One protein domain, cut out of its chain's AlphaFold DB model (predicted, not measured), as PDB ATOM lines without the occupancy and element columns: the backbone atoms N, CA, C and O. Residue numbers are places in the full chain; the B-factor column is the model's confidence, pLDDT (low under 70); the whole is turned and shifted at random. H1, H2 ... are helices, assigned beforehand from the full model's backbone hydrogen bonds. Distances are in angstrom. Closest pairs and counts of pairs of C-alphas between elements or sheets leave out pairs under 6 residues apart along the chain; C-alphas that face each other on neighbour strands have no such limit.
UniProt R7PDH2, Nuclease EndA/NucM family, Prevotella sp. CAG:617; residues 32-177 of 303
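What this domain is: This is residues 32 to 177 of the 303 residues of the protein "Nuclease EndA/NucM family" of Prevotella sp. CAG:617 (UniProt R7PDH2). Two very long helices, H2 and H3, run side by side as a narrow helical hairpin, and the shorter H1 packs along the part of it away from the H2 to H3 turn. The three form an up-and-down bundle, each helix running against the one before it. The printed part has 146 residues, is all helix in the order H1, H2, H3, and is an extended rod of 90 by 18 by 14 A, with a radius of gyration of the C-alphas of 26.4 A.

Where its parts are: H1, residues 32 to 56, begins with C-alpha 32 at (198.172, 183.378, 115.332) and is 36.3 A long. H2, residues 61 to 119, is 86.7 A long. H3, residues 123 to 177, is 81.0 A long and ends with C-alpha 177 at (170.601, 203.442, 115.710).

How they stand to each other: H1 and H2, a helical hairpin, touch at a shallow tilt of 18 degrees, opposite ways; H2 does so with residues 63 to 78 alone, and the closest C-alphas, of Ser 54 and Arg 64, are 4.8 A apart. H3 touches H1 with residues 151 to 173 alone, the same way at 18 degrees, a shallow tilt; the closest C-alphas, of Tyr 36 and Ala 159, are 4.5 A apart. H2 and H3, a helical hairpin, touch at a shallow tilt of 3 degrees, opposite ways; their closest C-alphas, of Leu 117 and Tyr 126, are 6.2 A apart. In H1, H2 and H3 every O i to N i+4 pair is within hydrogen-bond range.

The domain as a whole: The C-alphas farthest apart, of Asn 59 and Lys 121, are 90.8 A apart. Both links are tight, the printed part has no cut, and no printed residue is under pLDDT 70.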
ATOM      1  N   GLY A  32     199.297 183.381 114.412       84.44
ATOM      2  CA  GLY A  32     198.172 183.378 115.332       84.44
ATOM      3  C   GLY A  32     198.185 184.592 116.254       84.44
ATOM      4  O   GLY A  32     197.150 185.240 116.378       84.44
ATOM      5  N   ASP A  33     199.336 184.955 116.824       88.75
ATOM      6  CA  ASP A  33     199.471 186.147 117.679       88.75
ATOM      7  C   ASP A  33     199.158 187.432 116.913       88.75
ATOM      8  O   ASP A  33     198.445 188.294 117.420       88.75
ATOM      9  N   SER A  34     199.622 187.542 115.666       89.50
ATOM     10  CA  SER A  34     199.292 188.684 114.808       89.50
ATOM     11  C   SER A  34     197.781 188.791 114.566       89.50
ATOM     12  O   SER A  34     197.198 189.851 114.798       89.50
ATOM     13  N   ILE A  35     197.123 187.687 114.189       91.69
ATOM     14  CA  ILE A  35     195.665 187.650 113.967       91.69
ATOM     15  C   ILE A  35     194.907 187.981 115.262       91.69
ATOM     16  O   ILE A  35     193.920 188.717 115.238       91.69
ATOM     17  N   TYR A  36     195.373 187.458 116.397       95.00
ATOM     18  CA  TYR A  36     194.803 187.738 117.710       95.00
ATOM     19  C   TYR A  36     194.902 189.214 118.085       95.00
ATOM     20  O   TYR A  36     193.908 189.811 118.492       95.00
ATOM     21  N   ASN A  37     196.080 189.812 117.917       94.06
ATOM     22  CA  ASN A  37     196.322 191.213 118.238       94.06
ATOM     23  C   ASN A  37     195.463 192.146 117.379       94.06
ATOM     24  O   ASN A  37     194.903 193.105 117.914       94.06
ATOM     25  N   THR A  38     195.292 191.843 116.089       94.62
ATOM     26  CA  THR A  38     194.348 192.568 115.225       94.62
ATOM     27  C   THR A  38     192.919 192.446 115.753       94.62
ATOM     28  O   THR A  38     192.305 193.463 116.052       94.62
ATOM     29  N   ALA A  39     192.419 191.228 115.984       94.75
ATOM     30  CA  ALA A  39     191.049 191.026 116.464       94.75
ATOM     31  C   ALA A  39     190.787 191.669 117.844       94.75
ATOM     32  O   ALA A  39     189.709 192.201 118.100       94.75
ATOM     33  N   SER A  40     191.788 191.647 118.728       96.44
ATOM     34  CA  SER A  40     191.774 192.318 120.033       96.44
ATOM     35  C   SER A  40     191.699 193.837 119.889       96.44
ATOM     36  O   SER A  40     190.888 194.481 120.556       96.44
ATOM     37  N   THR A  41     192.492 194.408 118.981       96.00
ATOM     38  CA  THR A  41     192.493 195.849 118.690       96.00
ATOM     39  C   THR A  41     191.161 196.297 118.091       96.00
ATOM     40  O   THR A  41     190.610 197.308 118.524       96.00
ATOM     41  N   ASP A  42     190.603 195.520 117.161       95.25
ATOM     42  CA  ASP A  42     189.312 195.812 116.535       95.25
ATOM     43  C   ASP A  42     188.183 195.828 117.576       95.25
ATOM     44  O   ASP A  42     187.406 196.784 117.641       95.25
ATOM     45  N   LEU A  43     188.130 194.818 118.455       97.69
ATOM     46  CA  LEU A  43     187.139 194.771 119.533       97.69
ATOM     47  C   LEU A  43     187.308 195.945 120.511       97.69
ATOM     48  O   LEU A  43     186.321 196.556 120.917       97.69
ATOM     49  N   GLN A  44     188.546 196.303 120.870       97.62
ATOM     50  CA  GLN A  44     188.817 197.479 121.706       97.62
ATOM     51  C   GLN A  44     188.349 198.782 121.051       97.62
ATOM     52  O   GLN A  44     187.860 199.666 121.758       97.62
ATOM     53  N   SER A  45     188.490 198.909 119.729       97.44
ATOM     54  CA  SER A  45     187.984 200.069 118.994       97.44
ATOM     55  C   SER A  45     186.466 200.158 119.102       97.44
ATOM     56  O   SER A  45     185.956 201.192 119.517       97.44
ATOM     57  N   VAL A  46     185.751 199.057 118.851       97.56
ATOM     58  CA  VAL A  46     184.282 199.028 118.962       97.56
ATOM     59  C   VAL A  46     183.814 199.339 120.385       97.56
ATOM     60  O   VAL A  46     182.896 200.133 120.568       97.56
ATOM     61  N   ILE A  47     184.472 198.792 121.414       97.25
ATOM     62  CA  ILE A  47     184.170 199.126 122.818       97.25
ATOM     63  C   ILE A  47     184.355 200.628 123.078       97.25
ATOM     64  O   ILE A  47     183.541 201.243 123.767       97.25
ATOM     65  N   ARG A  48     185.420 201.233 122.541       97.56
ATOM     66  CA  ARG A  48     185.672 202.673 122.676       97.56
ATOM     67  C   ARG A  48     184.581 203.492 121.995       97.56
ATOM     68  O   ARG A  48     184.106 204.452 122.594       97.56
ATOM     69  N   ASP A  49     184.171 203.103 120.794       96.69
ATOM     70  CA  ASP A  49     183.121 203.792 120.045       96.69
ATOM     71  C   ASP A  49     181.775 203.719 120.780       96.69
ATOM     72  O   ASP A  49     181.112 204.743 120.943       96.69
ATOM     73  N   ILE A  50     181.424 202.554 121.340       97.88
ATOM     74  CA  ILE A  50     180.228 202.378 122.180       97.88
ATOM     75  C   ILE A  50     180.296 203.256 123.437       97.88
ATOM     76  O   ILE A  50     179.319 203.923 123.772       97.88
ATOM     77  N   ASN A  51     181.441 203.310 124.123       96.94
ATOM     78  CA  ASN A  51     181.613 204.170 125.300       96.94
ATOM     79  C   ASN A  51     181.485 205.660 124.947       96.94
ATOM     80  O   ASN A  51     180.841 206.417 125.671       96.94
ATOM     81  N   ASN A  52     182.065 206.086 123.822       96.12
ATOM     82  CA  ASN A  52     181.924 207.457 123.332       96.12
ATOM     83  C   ASN A  52     180.460 207.785 123.023       96.12
ATOM     84  O   ASN A  52     179.997 208.880 123.343       96.12
ATOM     85  N   LEU A  53     179.724 206.838 122.441       95.69
ATOM     86  CA  LEU A  53     178.300 206.996 122.189       95.69
ATOM     87  C   LEU A  53     177.507 207.067 123.500       95.69
ATOM     88  O   LEU A  53     176.676 207.954 123.656       95.69
ATOM     89  N   SER A  54     177.827 206.231 124.493       96.25
ATOM     90  CA  SER A  54     177.201 206.284 125.824       96.25
ATOM     91  C   SER A  54     177.315 207.679 126.455       96.25
ATOM     92  O   SER A  54     176.336 208.213 126.980       96.25
ATOM     93  N   LEU A  55     178.474 208.335 126.306       93.81
ATOM     94  CA  LEU A  55     178.678 209.717 126.753       93.81
ATOM     95  C   LEU A  55     177.824 210.734 125.979       93.81
ATOM     96  O   LEU A  55     177.299 211.672 126.580       93.81
ATOM     97  N   GLN A  56     177.647 210.560 124.667       94.00
ATOM     98  CA  GLN A  56     176.769 211.427 123.868       94.00
ATOM     99  C   GLN A  56     175.302 211.312 124.312       94.00
ATOM    100  O   GLN A  56     174.589 212.315 124.370       94.00
ATOM    101  N   TYR A  57     174.877 210.110 124.702       94.75
ATOM    102  CA  TYR A  57     173.527 209.818 125.187       94.75
ATOM    103  C   TYR A  57     173.402 209.882 126.718       94.75
ATOM    104  O   TYR A  57     172.442 209.358 127.279       94.75
ATOM    105  N   GLN A  58     174.306 210.585 127.416       93.50
ATOM    106  CA  GLN A  58     174.319 210.648 128.887       93.50
ATOM    107  C   GLN A  58     172.998 211.127 129.521       93.50
ATOM    108  O   GLN A  58     172.688 210.765 130.654       93.50
ATOM    109  N   ASN A  59     172.211 211.918 128.785       92.25
ATOM    110  CA  ASN A  59     170.931 212.470 129.235       92.25
ATOM    111  C   ASN A  59     169.724 211.549 128.965       92.25
ATOM    112  O   ASN A  59     168.601 211.881 129.338       92.25
ATOM    113  N   VAL A  60     169.945 210.412 128.301       95.38
ATOM    114  CA  VAL A  60     168.932 209.409 127.963       95.38
ATOM    115  C   VAL A  60     169.320 208.112 128.669       95.38
ATOM    116  O   VAL A  60     170.044 207.276 128.128       95.38
ATOM    117  N   THR A  61     168.878 207.959 129.920       94.75
ATOM    118  CA  THR A  61     169.353 206.894 130.820       94.75
ATOM    119  C   THR A  61     169.161 205.491 130.240       94.75
ATOM    120  O   THR A  61     170.045 204.649 130.399       94.75
ATOM    121  N   SER A  62     168.044 205.234 129.554       93.88
ATOM    122  CA  SER A  62     167.750 203.924 128.964       93.88
ATOM    123  C   SER A  62     168.770 203.524 127.889       93.88
ATOM    124  O   SER A  62     169.290 202.406 127.923       93.88
ATOM    125  N   ILE A  63     169.116 204.452 126.990       96.00
ATOM    126  CA  ILE A  63     170.118 204.264 125.932       96.00
ATOM    127  C   ILE A  63     171.527 204.167 126.517       96.00
ATOM    128  O   ILE A  63     172.267 203.245 126.181       96.00
ATOM    129  N   ARG A  64     171.887 205.061 127.443       96.31
ATOM    130  CA  ARG A  64     173.185 205.028 128.132       96.31
ATOM    131  C   ARG A  64     173.431 203.671 128.796       96.31
ATOM    132  O   ARG A  64     174.451 203.037 128.557       96.31
ATOM    133  N   ASN A  65     172.462 203.181 129.571       95.56
ATOM    134  CA  ASN A  65     172.569 201.888 130.251       95.56
ATOM    135  C   ASN A  65     172.671 200.711 129.264       95.56
ATOM    136  O   ASN A  65     173.360 199.729 129.544       95.56
ATOM    137  N   PHE A  66     171.977 200.789 128.125       95.94
ATOM    138  CA  PHE A  66     172.077 199.795 127.055       95.94
ATOM    139  C   PHE A  66     173.494 199.753 126.460       95.94
ATOM    140  O   PHE A  66     174.105 198.682 126.425       95.94
ATOM    141  N   LEU A  67     174.053 200.911 126.099       97.31
ATOM    142  CA  LEU A  67     175.412 201.033 125.564       97.31
ATOM    143  C   LEU A  67     176.475 200.602 126.591       97.31
ATOM    144  O   LEU A  67     177.378 199.835 126.257       97.31
ATOM    145  N   ASP A  68     176.326 200.992 127.861       96.88
ATOM    146  CA  ASP A  68     177.221 200.576 128.952       96.88
ATOM    147  C   ASP A  68     177.238 199.044 129.115       96.88
ATOM    148  O   ASP A  68     178.291 198.431 129.338       96.88
ATOM    149  N   LYS A  69     176.076 198.391 128.968       97.00
ATOM    150  CA  LYS A  69     175.965 196.928 129.013       97.00
ATOM    151  C   LYS A  69     176.661 196.270 127.818       97.00
ATOM    152  O   LYS A  69     177.370 195.282 128.019       97.00
ATOM    153  N   MET A  70     176.510 196.818 126.612       97.31
ATOM    154  CA  MET A  70     177.209 196.335 125.412       97.31
ATOM    155  C   MET A  70     178.733 196.455 125.554       97.31
ATOM    156  O   MET A  70     179.460 195.485 125.333       97.31
ATOM    157  N   ALA A  71     179.233 197.612 125.998       97.38
ATOM    158  CA  ALA A  71     180.662 197.817 126.241       97.38
ATOM    159  C   ALA A  71     181.205 196.864 127.323       97.38
ATOM    160  O   ALA A  71     182.310 196.324 127.199       97.38
ATOM    161  N   SER A  72     180.410 196.608 128.367       97.56
ATOM    162  CA  SER A  72     180.751 195.657 129.430       97.56
ATOM    163  C   SER A  72     180.851 194.220 128.913       97.56
ATOM    164  O   SER A  72     181.773 193.500 129.301       97.56
ATOM    165  N   GLN A  73     179.953 193.809 128.011       97.12
ATOM    166  CA  GLN A  73     180.009 192.504 127.347       97.12
ATOM    167  C   GLN A  73     181.314 192.347 126.553       97.12
ATOM    168  O   GLN A  73     182.068 191.404 126.802       97.12
ATOM    169  N   GLY A  74     181.638 193.312 125.686       96.44
ATOM    170  CA  GLY A  74     182.892 193.298 124.924       96.44
ATOM    171  C   GLY A  74     184.128 193.253 125.828       96.44
ATOM    172  O   GLY A  74     185.046 192.462 125.603       96.44
ATOM    173  N   THR A  75     184.131 194.040 126.908       98.00
ATOM    174  CA  THR A  75     185.224 194.067 127.896       98.00
ATOM    175  C   THR A  75     185.395 192.716 128.595       98.00
ATOM    176  O   THR A  75     186.523 192.249 128.785       98.00
ATOM    177  N   ALA A  76     184.294 192.055 128.963       97.50
ATOM    178  CA  ALA A  76     184.323 190.735 129.582       97.50
ATOM    179  C   ALA A  76     184.870 189.667 128.619       97.50
ATOM    180  O   ALA A  76     185.743 188.884 129.013       97.50
ATOM    181  N   THR A  77     184.423 189.672 127.358       97.31
ATOM    182  CA  THR A  77     184.929 188.768 126.314       97.31
ATOM    183  C   THR A  77     186.424 188.982 126.076       97.31
ATOM    184  O   THR A  77     187.191 188.013 126.083       97.31
ATOM    185  N   LEU A  78     186.872 190.236 125.960       95.88
ATOM    186  CA  LEU A  78     188.281 190.583 125.781       95.88
ATOM    187  C   LEU A  78     189.141 190.099 126.957       95.88
ATOM    188  O   LEU A  78     190.155 189.431 126.755       95.88
ATOM    189  N   LYS A  79     188.714 190.375 128.197       97.06
ATOM    190  CA  LYS A  79     189.427 189.953 129.413       97.06
ATOM    191  C   LYS A  79     189.563 188.431 129.492       97.06
ATOM    192  O   LYS A  79     190.662 187.927 129.700       97.06
ATOM    193  N   ASN A  80     188.462 187.703 129.298       97.31
ATOM    194  CA  ASN A  80     188.450 186.238 129.330       97.31
ATOM    195  C   ASN A  80     189.373 185.637 128.259       97.31
ATOM    196  O   ASN A  80     190.117 184.690 128.516       97.31
ATOM    197  N   THR A  81     189.342 186.202 127.054       95.94
ATOM    198  CA  THR A  81     190.141 185.701 125.933       95.94
ATOM    199  C   THR A  81     191.628 186.010 126.126       95.94
ATOM    200  O   THR A  81     192.446 185.111 125.935       95.94
ATOM    201  N   ASN A  82     191.977 187.200 126.632       94.75
ATOM    202  CA  ASN A  82     193.353 187.560 126.993       94.75
ATOM    203  C   ASN A  82     193.938 186.601 128.037       94.75
ATOM    204  O   ASN A  82     195.060 186.127 127.870       94.75
ATOM    205  N   SER A  83     193.173 186.250 129.076       95.88
ATOM    206  CA  SER A  83     193.614 185.255 130.063       95.88
ATOM    207  C   SER A  83     193.905 183.893 129.423       95.88
ATOM    208  O   SER A  83     194.922 183.275 129.727       95.88
ATOM    209  N   LYS A  84     193.051 183.424 128.504       96.88
ATOM    210  CA  LYS A  84     193.263 182.151 127.791       96.88
ATOM    211  C   LYS A  84     194.471 182.195 126.858       96.88
ATOM    212  O   LYS A  84     195.172 181.193 126.738       96.88
ATOM    213  N   TRP A  85     194.699 183.325 126.193       94.94
ATOM    214  CA  TRP A  85     195.865 183.528 125.336       94.94
ATOM    215  C   TRP A  85     197.160 183.480 126.151       94.94
ATOM    216  O   TRP A  85     198.053 182.710 125.805       94.94
ATOM    217  N   GLN A  86     197.213 184.181 127.289       94.19
ATOM    218  CA  GLN A  86     198.375 184.154 128.179       94.19
ATOM    219  C   GLN A  86     198.681 182.734 128.678       94.19
ATOM    220  O   GLN A  86     199.811 182.277 128.550       94.19
ATOM    221  N   ILE A  87     197.666 181.989 129.136       95.62
ATOM    222  CA  ILE A  87     197.835 180.589 129.567       95.62
ATOM    223  C   ILE A  87     198.423 179.724 128.442       95.62
ATOM    224  O   ILE A  87     199.303 178.901 128.685       95.62
ATOM    225  N   LYS A  88     197.950 179.894 127.200       94.44
ATOM    226  CA  LYS A  88     198.491 179.161 126.045       94.44
ATOM    227  C   LYS A  88     199.940 179.534 125.754       94.44
ATOM    228  O   LYS A  88     200.721 178.647 125.424       94.44
ATOM    229  N   LYS A  89     200.282 180.818 125.869       92.62
ATOM    230  CA  LYS A  89     201.635 181.329 125.634       92.62
ATOM    231  C   LYS A  89     202.615 180.786 126.669       92.62
ATOM    232  O   LYS A  89     203.642 180.231 126.288       92.62
ATOM    233  N   ASP A  90     202.248 180.852 127.945       92.75
ATOM    234  CA  ASP A  90     203.049 180.310 129.045       92.75
ATOM    235  C   ASP A  90     203.220 178.793 128.892       92.75
ATOM    236  O   ASP A  90     204.317 178.258 129.025       92.75
ATOM    237  N   SER A  91     202.144 178.093 128.521       94.19
ATOM    238  CA  SER A  91     202.173 176.651 128.287       94.19
ATOM    239  C   SER A  91     203.097 176.260 127.128       94.19
ATOM    240  O   SER A  91     203.864 175.308 127.271       94.19
ATOM    241  N   LEU A  92     203.071 176.997 126.009       93.94
ATOM    242  CA  LEU A  92     204.013 176.788 124.907       93.94
ATOM    243  C   LEU A  92     205.452 177.039 125.368       93.94
ATOM    244  O   LEU A  92     206.324 176.226 125.078       93.94
ATOM    245  N   GLN A  93     205.700 178.135 126.089       92.12
ATOM    246  CA  GLN A  93     207.037 178.480 126.570       92.12
ATOM    247  C   GLN A  93     207.622 177.376 127.459       92.12
ATOM    248  O   GLN A  93     208.757 176.962 127.233       92.12
ATOM    249  N   THR A  94     206.841 176.846 128.403       93.38
ATOM    250  CA  THR A  94     207.261 175.715 129.245       93.38
ATOM    251  C   THR A  94     207.551 174.471 128.410       93.38
ATOM    252  O   THR A  94     208.618 173.881 128.543       93.38
ATOM    253  N   MET A  95     206.649 174.094 127.495       93.19
ATOM    254  CA  MET A  95     206.846 172.900 126.661       93.19
ATOM    255  C   MET A  95     208.063 173.009 125.737       93.19
ATOM    256  O   MET A  95     208.723 172.003 125.489       93.19
ATOM    257  N   LEU A  96     208.360 174.206 125.222       92.62
ATOM    258  CA  LEU A  96     209.565 174.450 124.431       92.62
ATOM    259  C   LEU A  96     210.822 174.386 125.302       92.62
ATOM    260  O   LEU A  96     211.788 173.754 124.888       92.62
ATOM    261  N   SER A  97     210.801 174.961 126.508       92.75
ATOM    262  CA  SER A  97     211.923 174.868 127.455       92.75
ATOM    263  C   SER A  97     212.266 173.413 127.777       92.75
ATOM    264  O   SER A  97     213.405 172.999 127.581       92.75
ATOM    265  N   ASP A  98     211.267 172.606 128.147       92.94
ATOM    266  CA  ASP A  98     211.448 171.176 128.431       92.94
ATOM    267  C   ASP A  98     212.004 170.407 127.219       92.94
ATOM    268  O   ASP A  98     212.709 169.403 127.358       92.94
ATOM    269  N   LEU A  99     211.644 170.835 126.003       93.81
ATOM    270  CA  LEU A  99     212.136 170.239 124.766       93.81
ATOM    271  C   LEU A  99     213.610 170.579 124.532       93.81
ATOM    272  O   LEU A  99     214.380 169.691 124.164       93.81
ATOM    273  N   TYR A 100     214.001 171.834 124.762       91.44
ATOM    274  CA  TYR A 100     215.387 172.280 124.645       91.44
ATOM    275  C   TYR A 100     216.289 171.610 125.683       91.44
ATOM    276  O   TYR A 100     217.382 171.168 125.325       91.44
ATOM    277  N   ASP A 101     215.818 171.437 126.921       93.12
ATOM    278  CA  ASP A 101     216.565 170.721 127.961       93.12
ATOM    279  C   ASP A 101     216.850 169.269 127.540       93.12
ATOM    280  O   ASP A 101     217.992 168.808 127.597       93.12
ATOM    281  N   LYS A 102     215.854 168.570 126.977       92.50
ATOM    282  CA  LYS A 102     216.032 167.206 126.440       92.50
ATOM    283  C   LYS A 102     216.990 167.151 125.250       92.50
ATOM    284  O   LYS A 102     217.794 166.225 125.149       92.50
ATOM    285  N   GLN A 103     216.922 168.127 124.341       91.75
ATOM    286  CA  GLN A 103     217.873 168.222 123.226       91.75
ATOM    287  C   GLN A 103     219.308 168.424 123.735       91.75
ATOM    288  O   GLN A 103     220.248 167.832 123.197       91.75
ATOM    289  N   PHE A 104     219.482 169.236 124.782       91.94
ATOM    290  CA  PHE A 104     220.776 169.484 125.408       91.94
ATOM    291  C   PHE A 104     221.340 168.234 126.097       91.94
ATOM    292  O   PHE A 104     222.520 167.911 125.916       91.94
ATOM    293  N   GLU A 105     220.507 167.496 126.833       92.38
ATOM    294  CA  GLU A 105     220.885 166.222 127.459       92.38
ATOM    295  C   GLU A 105     221.368 165.211 126.414       92.38
ATOM    296  O   GLU A 105     222.488 164.706 126.513       92.38
ATOM    297  N   ILE A 106     220.588 164.991 125.354       93.19
ATOM    298  CA  ILE A 106     220.937 164.032 124.297       93.19
ATOM    299  C   ILE A 106     222.186 164.449 123.534       93.19
ATOM    300  O   ILE A 106     223.017 163.605 123.198       93.19
ATOM    301  N   ARG A 107     222.375 165.750 123.295       92.31
ATOM    302  CA  ARG A 107     223.628 166.247 122.725       92.31
ATOM    303  C   ARG A 107     224.813 165.927 123.634       92.31
ATOM    304  O   ARG A 107     225.839 165.456 123.149       92.31
ATOM    305  N   THR A 108     224.669 166.139 124.937       93.06
ATOM    306  CA  THR A 108     225.716 165.840 125.921       93.06
ATOM    307  C   THR A 108     226.035 164.341 125.965       93.06
ATOM    308  O   THR A 108     227.203 163.950 126.024       93.06
ATOM    309  N   GLU A 109     225.018 163.480 125.919       93.38
ATOM    310  CA  GLU A 109     225.187 162.024 125.855       93.38
ATOM    311  C   GLU A 109     225.872 161.580 124.560       93.38
ATOM    312  O   GLU A 109     226.803 160.771 124.596       93.38
ATOM    313  N   TYR A 110     225.465 162.151 123.426       93.56
ATOM    314  CA  TYR A 110     226.091 161.910 122.132       93.56
ATOM    315  C   TYR A 110     227.569 162.317 122.137       93.56
ATOM    316  O   TYR A 110     228.420 161.518 121.750       93.56
ATOM    317  N   GLU A 111     227.906 163.504 122.648       92.81
ATOM    318  CA  GLU A 111     229.292 163.976 122.762       92.81
ATOM    319  C   GLU A 111     230.148 163.046 123.646       92.81
ATOM    320  O   GLU A 111     231.279 162.708 123.284       92.81
ATOM    321  N   LYS A 112     229.605 162.555 124.771       93.44
ATOM    322  CA  LYS A 112     230.277 161.551 125.619       93.44
ATOM    323  C   LYS A 112     230.505 160.234 124.868       93.44
ATOM    324  O   LYS A 112     231.627 159.723 124.873       93.44
ATOM    325  N   LYS A 113     229.474 159.714 124.192       93.56
ATOM    326  CA  LYS A 113     229.532 158.468 123.404       93.56
ATOM    327  C   LYS A 113     230.549 158.576 122.266       93.56
ATOM    328  O   LYS A 113     231.345 157.662 122.068       93.56
ATOM    329  N   LEU A 114     230.584 159.710 121.567       91.44
ATOM    330  CA  LEU A 114     231.557 159.985 120.512       91.44
ATOM    331  C   LEU A 114     233.000 159.963 121.017       91.44
ATOM    332  O   LEU A 114     233.864 159.376 120.367       91.44
ATOM    333  N   ASN A 115     233.270 160.591 122.164       91.56
ATOM    334  CA  ASN A 115     234.616 160.627 122.738       91.56
ATOM    335  C   ASN A 115     235.118 159.223 123.107       91.56
ATOM    336  O   ASN A 115     236.287 158.913 122.873       91.56
ATOM    337  N   GLN A 116     234.237 158.368 123.633       93.38
ATOM    338  CA  GLN A 116     234.568 156.978 123.946       93.38
ATOM    339  C   GLN A 116     234.846 156.161 122.677       93.38
ATOM    340  O   GLN A 116     235.916 155.571 122.553       93.38
ATOM    341  N   LEU A 117     233.949 156.213 121.687       91.69
ATOM    342  CA  LEU A 117     234.124 155.510 120.408       91.69
ATOM    343  C   LEU A 117     235.391 155.952 119.664       91.69
ATOM    344  O   LEU A 117     236.067 155.142 119.027       91.69
ATOM    345  N   TRP A 118     235.751 157.236 119.770       88.00
ATOM    346  CA  TRP A 118     237.012 157.748 119.241       88.00
ATOM    347  C   TRP A 118     238.212 157.106 119.944       88.00
ATOM    348  O   TRP A 118     239.151 156.677 119.267       88.00
ATOM    349  N   ALA A 119     238.210 157.057 121.281       91.94
ATOM    350  CA  ALA A 119     239.285 156.438 122.056       91.94
ATOM    351  C   ALA A 119     239.465 154.954 121.686       91.94
ATOM    352  O   ALA A 119     240.598 154.502 121.502       91.94
ATOM    353  N   ASP A 120     238.351 154.256 121.459       93.38
ATOM    354  CA  ASP A 120     238.304 152.840 121.084       93.38
ATOM    355  C   ASP A 120     238.625 152.587 119.594       93.38
ATOM    356  O   ASP A 120     238.799 151.441 119.179       93.38
ATOM    357  N   LYS A 121     238.764 153.648 118.781       92.62
ATOM    358  CA  LYS A 121     238.961 153.600 117.316       92.62
ATOM    359  C   LYS A 121     237.847 152.835 116.578       92.62
ATOM    360  O   LYS A 121     238.095 152.260 115.515       92.62
ATOM    361  N   ASP A 122     236.625 152.861 117.109       92.50
ATOM    362  CA  ASP A 122     235.453 152.224 116.504       92.50
ATOM    363  C   ASP A 122     234.740 153.175 115.525       92.50
ATOM    364  O   ASP A 122     233.850 153.957 115.872       92.50
ATOM    365  N   TYR A 123     235.154 153.106 114.260       86.31
ATOM    366  CA  TYR A 123     234.615 153.945 113.190       86.31
ATOM    367  C   TYR A 123     233.182 153.583 112.772       86.31
ATOM    368  O   TYR A 123     232.446 154.461 112.317       86.31
ATOM    369  N   GLU A 124     232.769 152.321 112.901       91.75
ATOM    370  CA  GLU A 124     231.401 151.916 112.554       91.75
ATOM    371  C   GLU A 124     230.428 152.275 113.682       91.75
ATOM    372  O   GLU A 124     229.338 152.790 113.417       91.75
ATOM    373  N   GLY A 125     230.861 152.145 114.941       91.31
ATOM    374  CA  GLY A 125     230.148 152.685 116.096       91.31
ATOM    375  C   GLY A 125     229.934 154.197 116.001       91.31
ATOM    376  O   GLY A 125     228.838 154.672 116.303       91.31
ATOM    377  N   TYR A 126     230.926 154.952 115.506       88.62
ATOM    378  CA  TYR A 126     230.799 156.399 115.264       88.62
ATOM    379  C   TYR A 126     229.651 156.723 114.300       88.62
ATOM    380  O   TYR A 126     228.767 157.513 114.632       88.62
ATOM    381  N   LYS A 127     229.631 156.087 113.120       90.19
ATOM    382  CA  LYS A 127     228.582 156.319 112.110       90.19
ATOM    383  C   LYS A 127     227.199 155.978 112.653       90.19
ATOM    384  O   LYS A 127     226.247 156.718 112.418       90.19
ATOM    385  N   LYS A 128     227.094 154.871 113.394       94.25
ATOM    386  CA  LYS A 128     225.835 154.454 114.011       94.25
ATOM    387  C   LYS A 128     225.363 155.463 115.061       94.25
ATOM    388  O   LYS A 128     224.202 155.856 115.031       94.25
ATOM    389  N   ALA A 129     226.254 155.924 115.940       91.56
ATOM    390  CA  ALA A 129     225.929 156.929 116.953       91.56
ATOM    391  C   ALA A 129     225.501 158.268 116.329       91.56
ATOM    392  O   ALA A 129     224.565 158.892 116.821       91.56
ATOM    393  N   GLN A 130     226.149 158.686 115.237       91.38
ATOM    394  CA  GLN A 130     225.769 159.892 114.504       91.38
ATOM    395  C   GLN A 130     224.366 159.764 113.897       91.38
ATOM    396  O   GLN A 130     223.538 160.648 114.097       91.38
ATOM    397  N   ALA A 131     224.071 158.652 113.219       93.19
ATOM    398  CA  ALA A 131     222.751 158.417 112.634       93.19
ATOM    399  C   ALA A 131     221.638 158.350 113.701       93.19
ATOM    400  O   ALA A 131     220.547 158.878 113.496       93.19
ATOM    401  N   GLU A 132     221.917 157.733 114.857       93.75
ATOM    402  CA  GLU A 132     221.002 157.709 116.007       93.75
ATOM    403  C   GLU A 132     220.714 159.128 116.528       93.75
ATOM    404  O   GLU A 132     219.552 159.477 116.738       93.75
ATOM    405  N   TYR A 133     221.752 159.954 116.694       92.88
ATOM    406  CA  TYR A 133     221.616 161.335 117.157       92.88
ATOM    407  C   TYR A 133     220.846 162.213 116.164       92.88
ATOM    408  O   TYR A 133     219.915 162.913 116.557       92.88
ATOM    409  N   GLU A 134     221.170 162.140 114.870       92.88
ATOM    410  CA  GLU A 134     220.470 162.891 113.817       92.88
ATOM    411  C   GLU A 134     218.980 162.524 113.754       92.88
ATOM    412  O   GLU A 134     218.120 163.400 113.633       92.88
ATOM    413  N   GLN A 135     218.649 161.237 113.906       94.56
ATOM    414  CA  GLN A 135     217.258 160.793 113.957       94.56
ATOM    415  C   GLN A 135     216.526 161.325 115.198       94.56
ATOM    416  O   GLN A 135     215.360 161.715 115.099       94.56
ATOM    417  N   GLN A 136     217.183 161.357 116.362       93.44
ATOM    418  CA  GLN A 136     216.604 161.929 117.581       93.44
ATOM    419  C   GLN A 136     216.395 163.439 117.454       93.44
ATOM    420  O   GLN A 136     215.316 163.927 117.788       93.44
ATOM    421  N   LEU A 137     217.371 164.167 116.907       90.81
ATOM    422  CA  LEU A 137     217.262 165.607 116.676       90.81
ATOM    423  C   LEU A 137     216.075 165.933 115.764       90.81
ATOM    424  O   LEU A 137     215.232 166.752 116.122       90.81
ATOM    425  N   LYS A 138     215.926 165.202 114.654       93.38
ATOM    426  CA  LYS A 138     214.785 165.354 113.740       93.38
ATOM    427  C   LYS A 138     213.438 165.096 114.422       93.38
ATOM    428  O   LYS A 138     212.448 165.765 114.127       93.38
ATOM    429  N   ASN A 139     213.371 164.128 115.340       94.31
ATOM    430  CA  ASN A 139     212.156 163.882 116.116       94.31
ATOM    431  C   ASN A 139     211.821 165.074 117.029       94.31
ATOM    432  O   ASN A 139     210.647 165.434 117.143       94.31
ATOM    433  N   TYR A 140     212.824 165.712 117.639       91.88
ATOM    434  CA  TYR A 140     212.617 166.916 118.444       91.88
ATOM    435  C   TYR A 140     212.223 168.135 117.610       91.88
ATOM    436  O   TYR A 140     211.313 168.850 118.014       91.88
ATOM    437  N   GLU A 141     212.822 168.340 116.437       90.56
ATOM    438  CA  GLU A 141     212.423 169.402 115.500       90.56
ATOM    439  C   GLU A 141     210.957 169.247 115.066       90.56
ATOM    440  O   GLU A 141     210.181 170.204 115.085       90.56
ATOM    441  N   ASN A 142     210.541 168.017 114.739       94.38
ATOM    442  CA  ASN A 142     209.142 167.722 114.433       94.38
ATOM    443  C   ASN A 142     208.234 168.022 115.631       94.38
ATOM    444  O   ASN A 142     207.161 168.599 115.460       94.38
ATOM    445  N   LYS A 143     208.673 167.675 116.848       95.31
ATOM    446  CA  LYS A 143     207.898 167.940 118.060       95.31
ATOM    447  C   LYS A 143     207.763 169.431 118.350       95.31
ATOM    448  O   LYS A 143     206.675 169.874 118.705       95.31
ATOM    449  N   GLU A 144     208.828 170.204 118.167       93.50
ATOM    450  CA  GLU A 144     208.787 171.662 118.278       93.50
ATOM    451  C   GLU A 144     207.760 172.246 117.305       93.50
ATOM    452  O   GLU A 144     206.911 173.048 117.700       93.50
ATOM    453  N   LYS A 145     207.803 171.806 116.043       92.69
ATOM    454  CA  LYS A 145     206.857 172.249 115.020       92.69
ATOM    455  C   LYS A 145     205.412 171.932 115.408       92.69
ATOM    456  O   LYS A 145     204.572 172.824 115.367       92.69
ATOM    457  N   GLU A 146     205.131 170.705 115.850       95.38
ATOM    458  CA  GLU A 146     203.795 170.316 116.325       95.38
ATOM    459  C   GLU A 146     203.294 171.213 117.464       95.38
ATOM    460  O   GLU A 146     202.133 171.622 117.457       95.38
ATOM    461  N   LEU A 147     204.148 171.520 118.446       94.56
ATOM    462  CA  LEU A 147     203.785 172.379 119.577       94.56
ATOM    463  C   LEU A 147     203.441 173.801 119.115       94.56
ATOM    464  O   LEU A 147     202.439 174.371 119.552       94.56
ATOM    465  N   ARG A 148     204.245 174.357 118.201       93.31
ATOM    466  CA  ARG A 148     204.010 175.686 117.621       93.31
ATOM    467  C   ARG A 148     202.740 175.721 116.771       93.31
ATOM    468  O   ARG A 148     201.960 176.658 116.916       93.31
ATOM    469  N   ASP A 149     202.479 174.691 115.967       93.00
ATOM    470  CA  ASP A 149     201.262 174.582 115.152       93.00
ATOM    471  C   ASP A 149     200.004 174.464 116.038       93.00
ATOM    472  O   ASP A 149     198.994 175.127 115.799       93.00
ATOM    473  N   GLN A 150     200.063 173.675 117.117       94.38
ATOM    474  CA  GLN A 150     198.964 173.559 118.086       94.38
ATOM    475  C   GLN A 150     198.681 174.875 118.813       94.38
ATOM    476  O   GLN A 150     197.515 175.212 119.062       94.38
ATOM    477  N   TYR A 151     199.733 175.614 119.165       95.25
ATOM    478  CA  TYR A 151     199.602 176.952 119.720       95.25
ATOM    479  C   TYR A 151     198.932 177.894 118.716       95.25
ATOM    480  O   TYR A 151     197.896 178.472 119.047       95.25
ATOM    481  N   ASP A 152     199.448 177.977 117.488       94.12
ATOM    482  CA  ASP A 152     198.953 178.856 116.420       94.12
ATOM    483  C   ASP A 152     197.457 178.626 116.142       94.12
ATOM    484  O   ASP A 152     196.654 179.563 116.167       94.12
ATOM    485  N   GLU A 153     197.037 177.367 115.998       94.31
ATOM    486  CA  GLU A 153     195.625 176.997 115.834       94.31
ATOM    487  C   GLU A 153     194.779 177.321 117.073       94.31
ATOM    488  O   GLU A 153     193.622 177.748 116.973       94.31
ATOM    489  N   GLY A 154     195.348 177.154 118.267       95.75
ATOM    490  CA  GLY A 154     194.713 177.544 119.519       95.75
ATOM    491  C   GLY A 154     194.459 179.049 119.607       95.75
ATOM    492  O   GLY A 154     193.380 179.451 120.047       95.75
ATOM    493  N   VAL A 155     195.422 179.866 119.182       95.75
ATOM    494  CA  VAL A 155     195.329 181.330 119.190       95.75
ATOM    495  C   VAL A 155     194.388 181.836 118.095       95.75
ATOM    496  O   VAL A 155     193.548 182.689 118.376       95.75
ATOM    497  N   LYS A 156     194.400 181.246 116.892       95.19
ATOM    498  CA  LYS A 156     193.419 181.559 115.831       95.19
ATOM    499  C   LYS A 156     191.975 181.357 116.288       95.19
ATOM    500  O   LYS A 156     191.112 182.179 115.994       95.19
ATOM    501  N   LYS A 157     191.697 180.287 117.042       96.44
ATOM    502  CA  LYS A 157     190.361 180.056 117.619       96.44
ATOM    503  C   LYS A 157     189.964 181.158 118.599       96.44
ATOM    504  O   LYS A 157     188.816 181.588 118.576       96.44
ATOM    505  N   LEU A 158     190.897 181.627 119.430       97.69
ATOM    506  CA  LEU A 158     190.654 182.759 120.328       97.69
ATOM    507  C   LEU A 158     190.398 184.051 119.543       97.69
ATOM    508  O   LEU A 158     189.450 184.765 119.853       97.69
ATOM    509  N   ALA A 159     191.172 184.312 118.488       96.88
ATOM    510  CA  ALA A 159     190.959 185.466 117.622       96.88
ATOM    511  C   ALA A 159     189.577 185.437 116.949       96.88
ATOM    512  O   ALA A 159     188.883 186.449 116.923       96.88
ATOM    513  N   ASN A 160     189.123 184.270 116.482       97.38
ATOM    514  CA  ASN A 160     187.787 184.117 115.902       97.38
ATOM    515  C   ASN A 160     186.662 184.457 116.892       97.38
ATOM    516  O   ASN A 160     185.656 185.023 116.471       97.38
ATOM    517  N   LEU A 161     186.824 184.153 118.186       97.94
ATOM    518  CA  LEU A 161     185.853 184.560 119.211       97.94
ATOM    519  C   LEU A 161     185.773 186.086 119.320       97.94
ATOM    520  O   LEU A 161     184.676 186.632 119.381       97.94
ATOM    521  N   LEU A 162     186.920 186.772 119.289       97.94
ATOM    522  CA  LEU A 162     186.964 188.236 119.304       97.94
ATOM    523  C   LEU A 162     186.314 188.825 118.047       97.94
ATOM    524  O   LEU A 162     185.490 189.723 118.159       97.94
ATOM    525  N   VAL A 163     186.599 188.273 116.862       98.19
ATOM    526  CA  VAL A 163     185.969 188.703 115.600       98.19
ATOM    527  C   VAL A 163     184.448 188.514 115.631       98.19
ATOM    528  O   VAL A 163     183.712 189.362 115.128       98.19
ATOM    529  N   GLN A 164     183.960 187.404 116.189       98.00
ATOM    530  CA  GLN A 164     182.523 187.164 116.337       98.00
ATOM    531  C   GLN A 164     181.880 188.170 117.292       98.00
ATOM    532  O   GLN A 164     180.845 188.734 116.952       98.00
ATOM    533  N   GLU A 165     182.511 188.438 118.436       98.19
ATOM    534  CA  GLU A 165     182.044 189.451 119.385       98.19
ATOM    535  C   GLU A 165     181.990 190.840 118.738       98.19
ATOM    536  O   GLU A 165     180.965 191.510 118.820       98.19
ATOM    537  N   THR A 166     183.038 191.244 118.011       98.00
ATOM    538  CA  THR A 166     183.072 192.509 117.262       98.00
ATOM    539  C   THR A 166     181.868 192.633 116.328       98.00
ATOM    540  O   THR A 166     181.183 193.654 116.347       98.00
ATOM    541  N   LYS A 167     181.560 191.581 115.557       98.06
ATOM    542  CA  LYS A 167     180.401 191.566 114.648       98.06
ATOM    543  C   LYS A 167     179.073 191.663 115.392       98.06
ATOM    544  O   LYS A 167     178.196 192.395 114.947       98.06
ATOM    545  N   ILE A 168     178.924 190.946 116.507       97.94
ATOM    546  CA  ILE A 168     177.712 190.993 117.337       97.94
ATOM    547  C   ILE A 168     177.484 192.417 117.849       97.94
ATOM    548  O   ILE A 168     176.385 192.944 117.699       97.94
ATOM    549  N   LEU A 169     178.517 193.053 118.407       97.88
ATOM    550  CA  LEU A 169     178.413 194.412 118.938       97.88
ATOM    551  C   LEU A 169     178.120 195.439 117.839       97.88
ATOM    552  O   LEU A 169     177.266 196.300 118.031       97.88
ATOM    553  N   GLN A 170     178.775 195.332 116.679       97.56
ATOM    554  CA  GLN A 170     178.509 196.203 115.529       97.56
ATOM    555  C   GLN A 170     177.075 196.051 115.016       97.56
ATOM    556  O   GLN A 170     176.404 197.051 114.784       97.56
ATOM    557  N   GLN A 171     176.586 194.815 114.892       96.88
ATOM    558  CA  GLN A 171     175.222 194.549 114.444       96.88
ATOM    559  C   GLN A 171     174.182 195.074 115.441       96.88
ATOM    560  O   GLN A 171     173.191 195.672 115.034       96.88
ATOM    561  N   GLN A 172     174.403 194.873 116.743       95.12
ATOM    562  CA  GLN A 172     173.536 195.434 117.783       95.12
ATOM    563  C   GLN A 172     173.516 196.964 117.724       95.12
ATOM    564  O   GLN A 172     172.450 197.563 117.834       95.12
ATOM    565  N   LEU A 173     174.677 197.590 117.510       94.88
ATOM    566  CA  LEU A 173     174.782 199.039 117.399       94.88
ATOM    567  C   LEU A 173     173.987 199.558 116.197       94.88
ATOM    568  O   LEU A 173     173.157 200.450 116.356       94.88
ATOM    569  N   GLU A 174     174.183 198.949 115.027       94.31
ATOM    570  CA  GLU A 174     173.459 199.280 113.797       94.31
ATOM    571  C   GLU A 174     171.942 199.163 114.003       94.31
ATOM    572  O   GLU A 174     171.217 200.124 113.756       94.31
ATOM    573  N   GLN A 175     171.477 198.043 114.564       91.88
ATOM    574  CA  GLN A 175     170.058 197.800 114.846       91.88
ATOM    575  C   GLN A 175     169.450 198.793 115.843       91.88
ATOM    576  O   GLN A 175     168.265 199.087 115.749       91.88
ATOM    577  N   SER A 176     170.250 199.323 116.770       91.44
ATOM    578  CA  SER A 176     169.786 200.276 117.784       91.44
ATOM    579  C   SER A 176     169.854 201.746 117.350       91.44
ATOM    580  O   SER A 176     169.453 202.621 118.114       91.44
ATOM    581  N   THR A 177     170.361 202.051 116.150       91.94
ATOM    582  CA  THR A 177     170.601 203.442 115.710       91.94
ATOM    583  C   THR A 177     169.322 204.278 115.717       91.94
ATOM    584  O   THR A 177     169.303 205.376 116.280       91.94
TER     585      THR A 177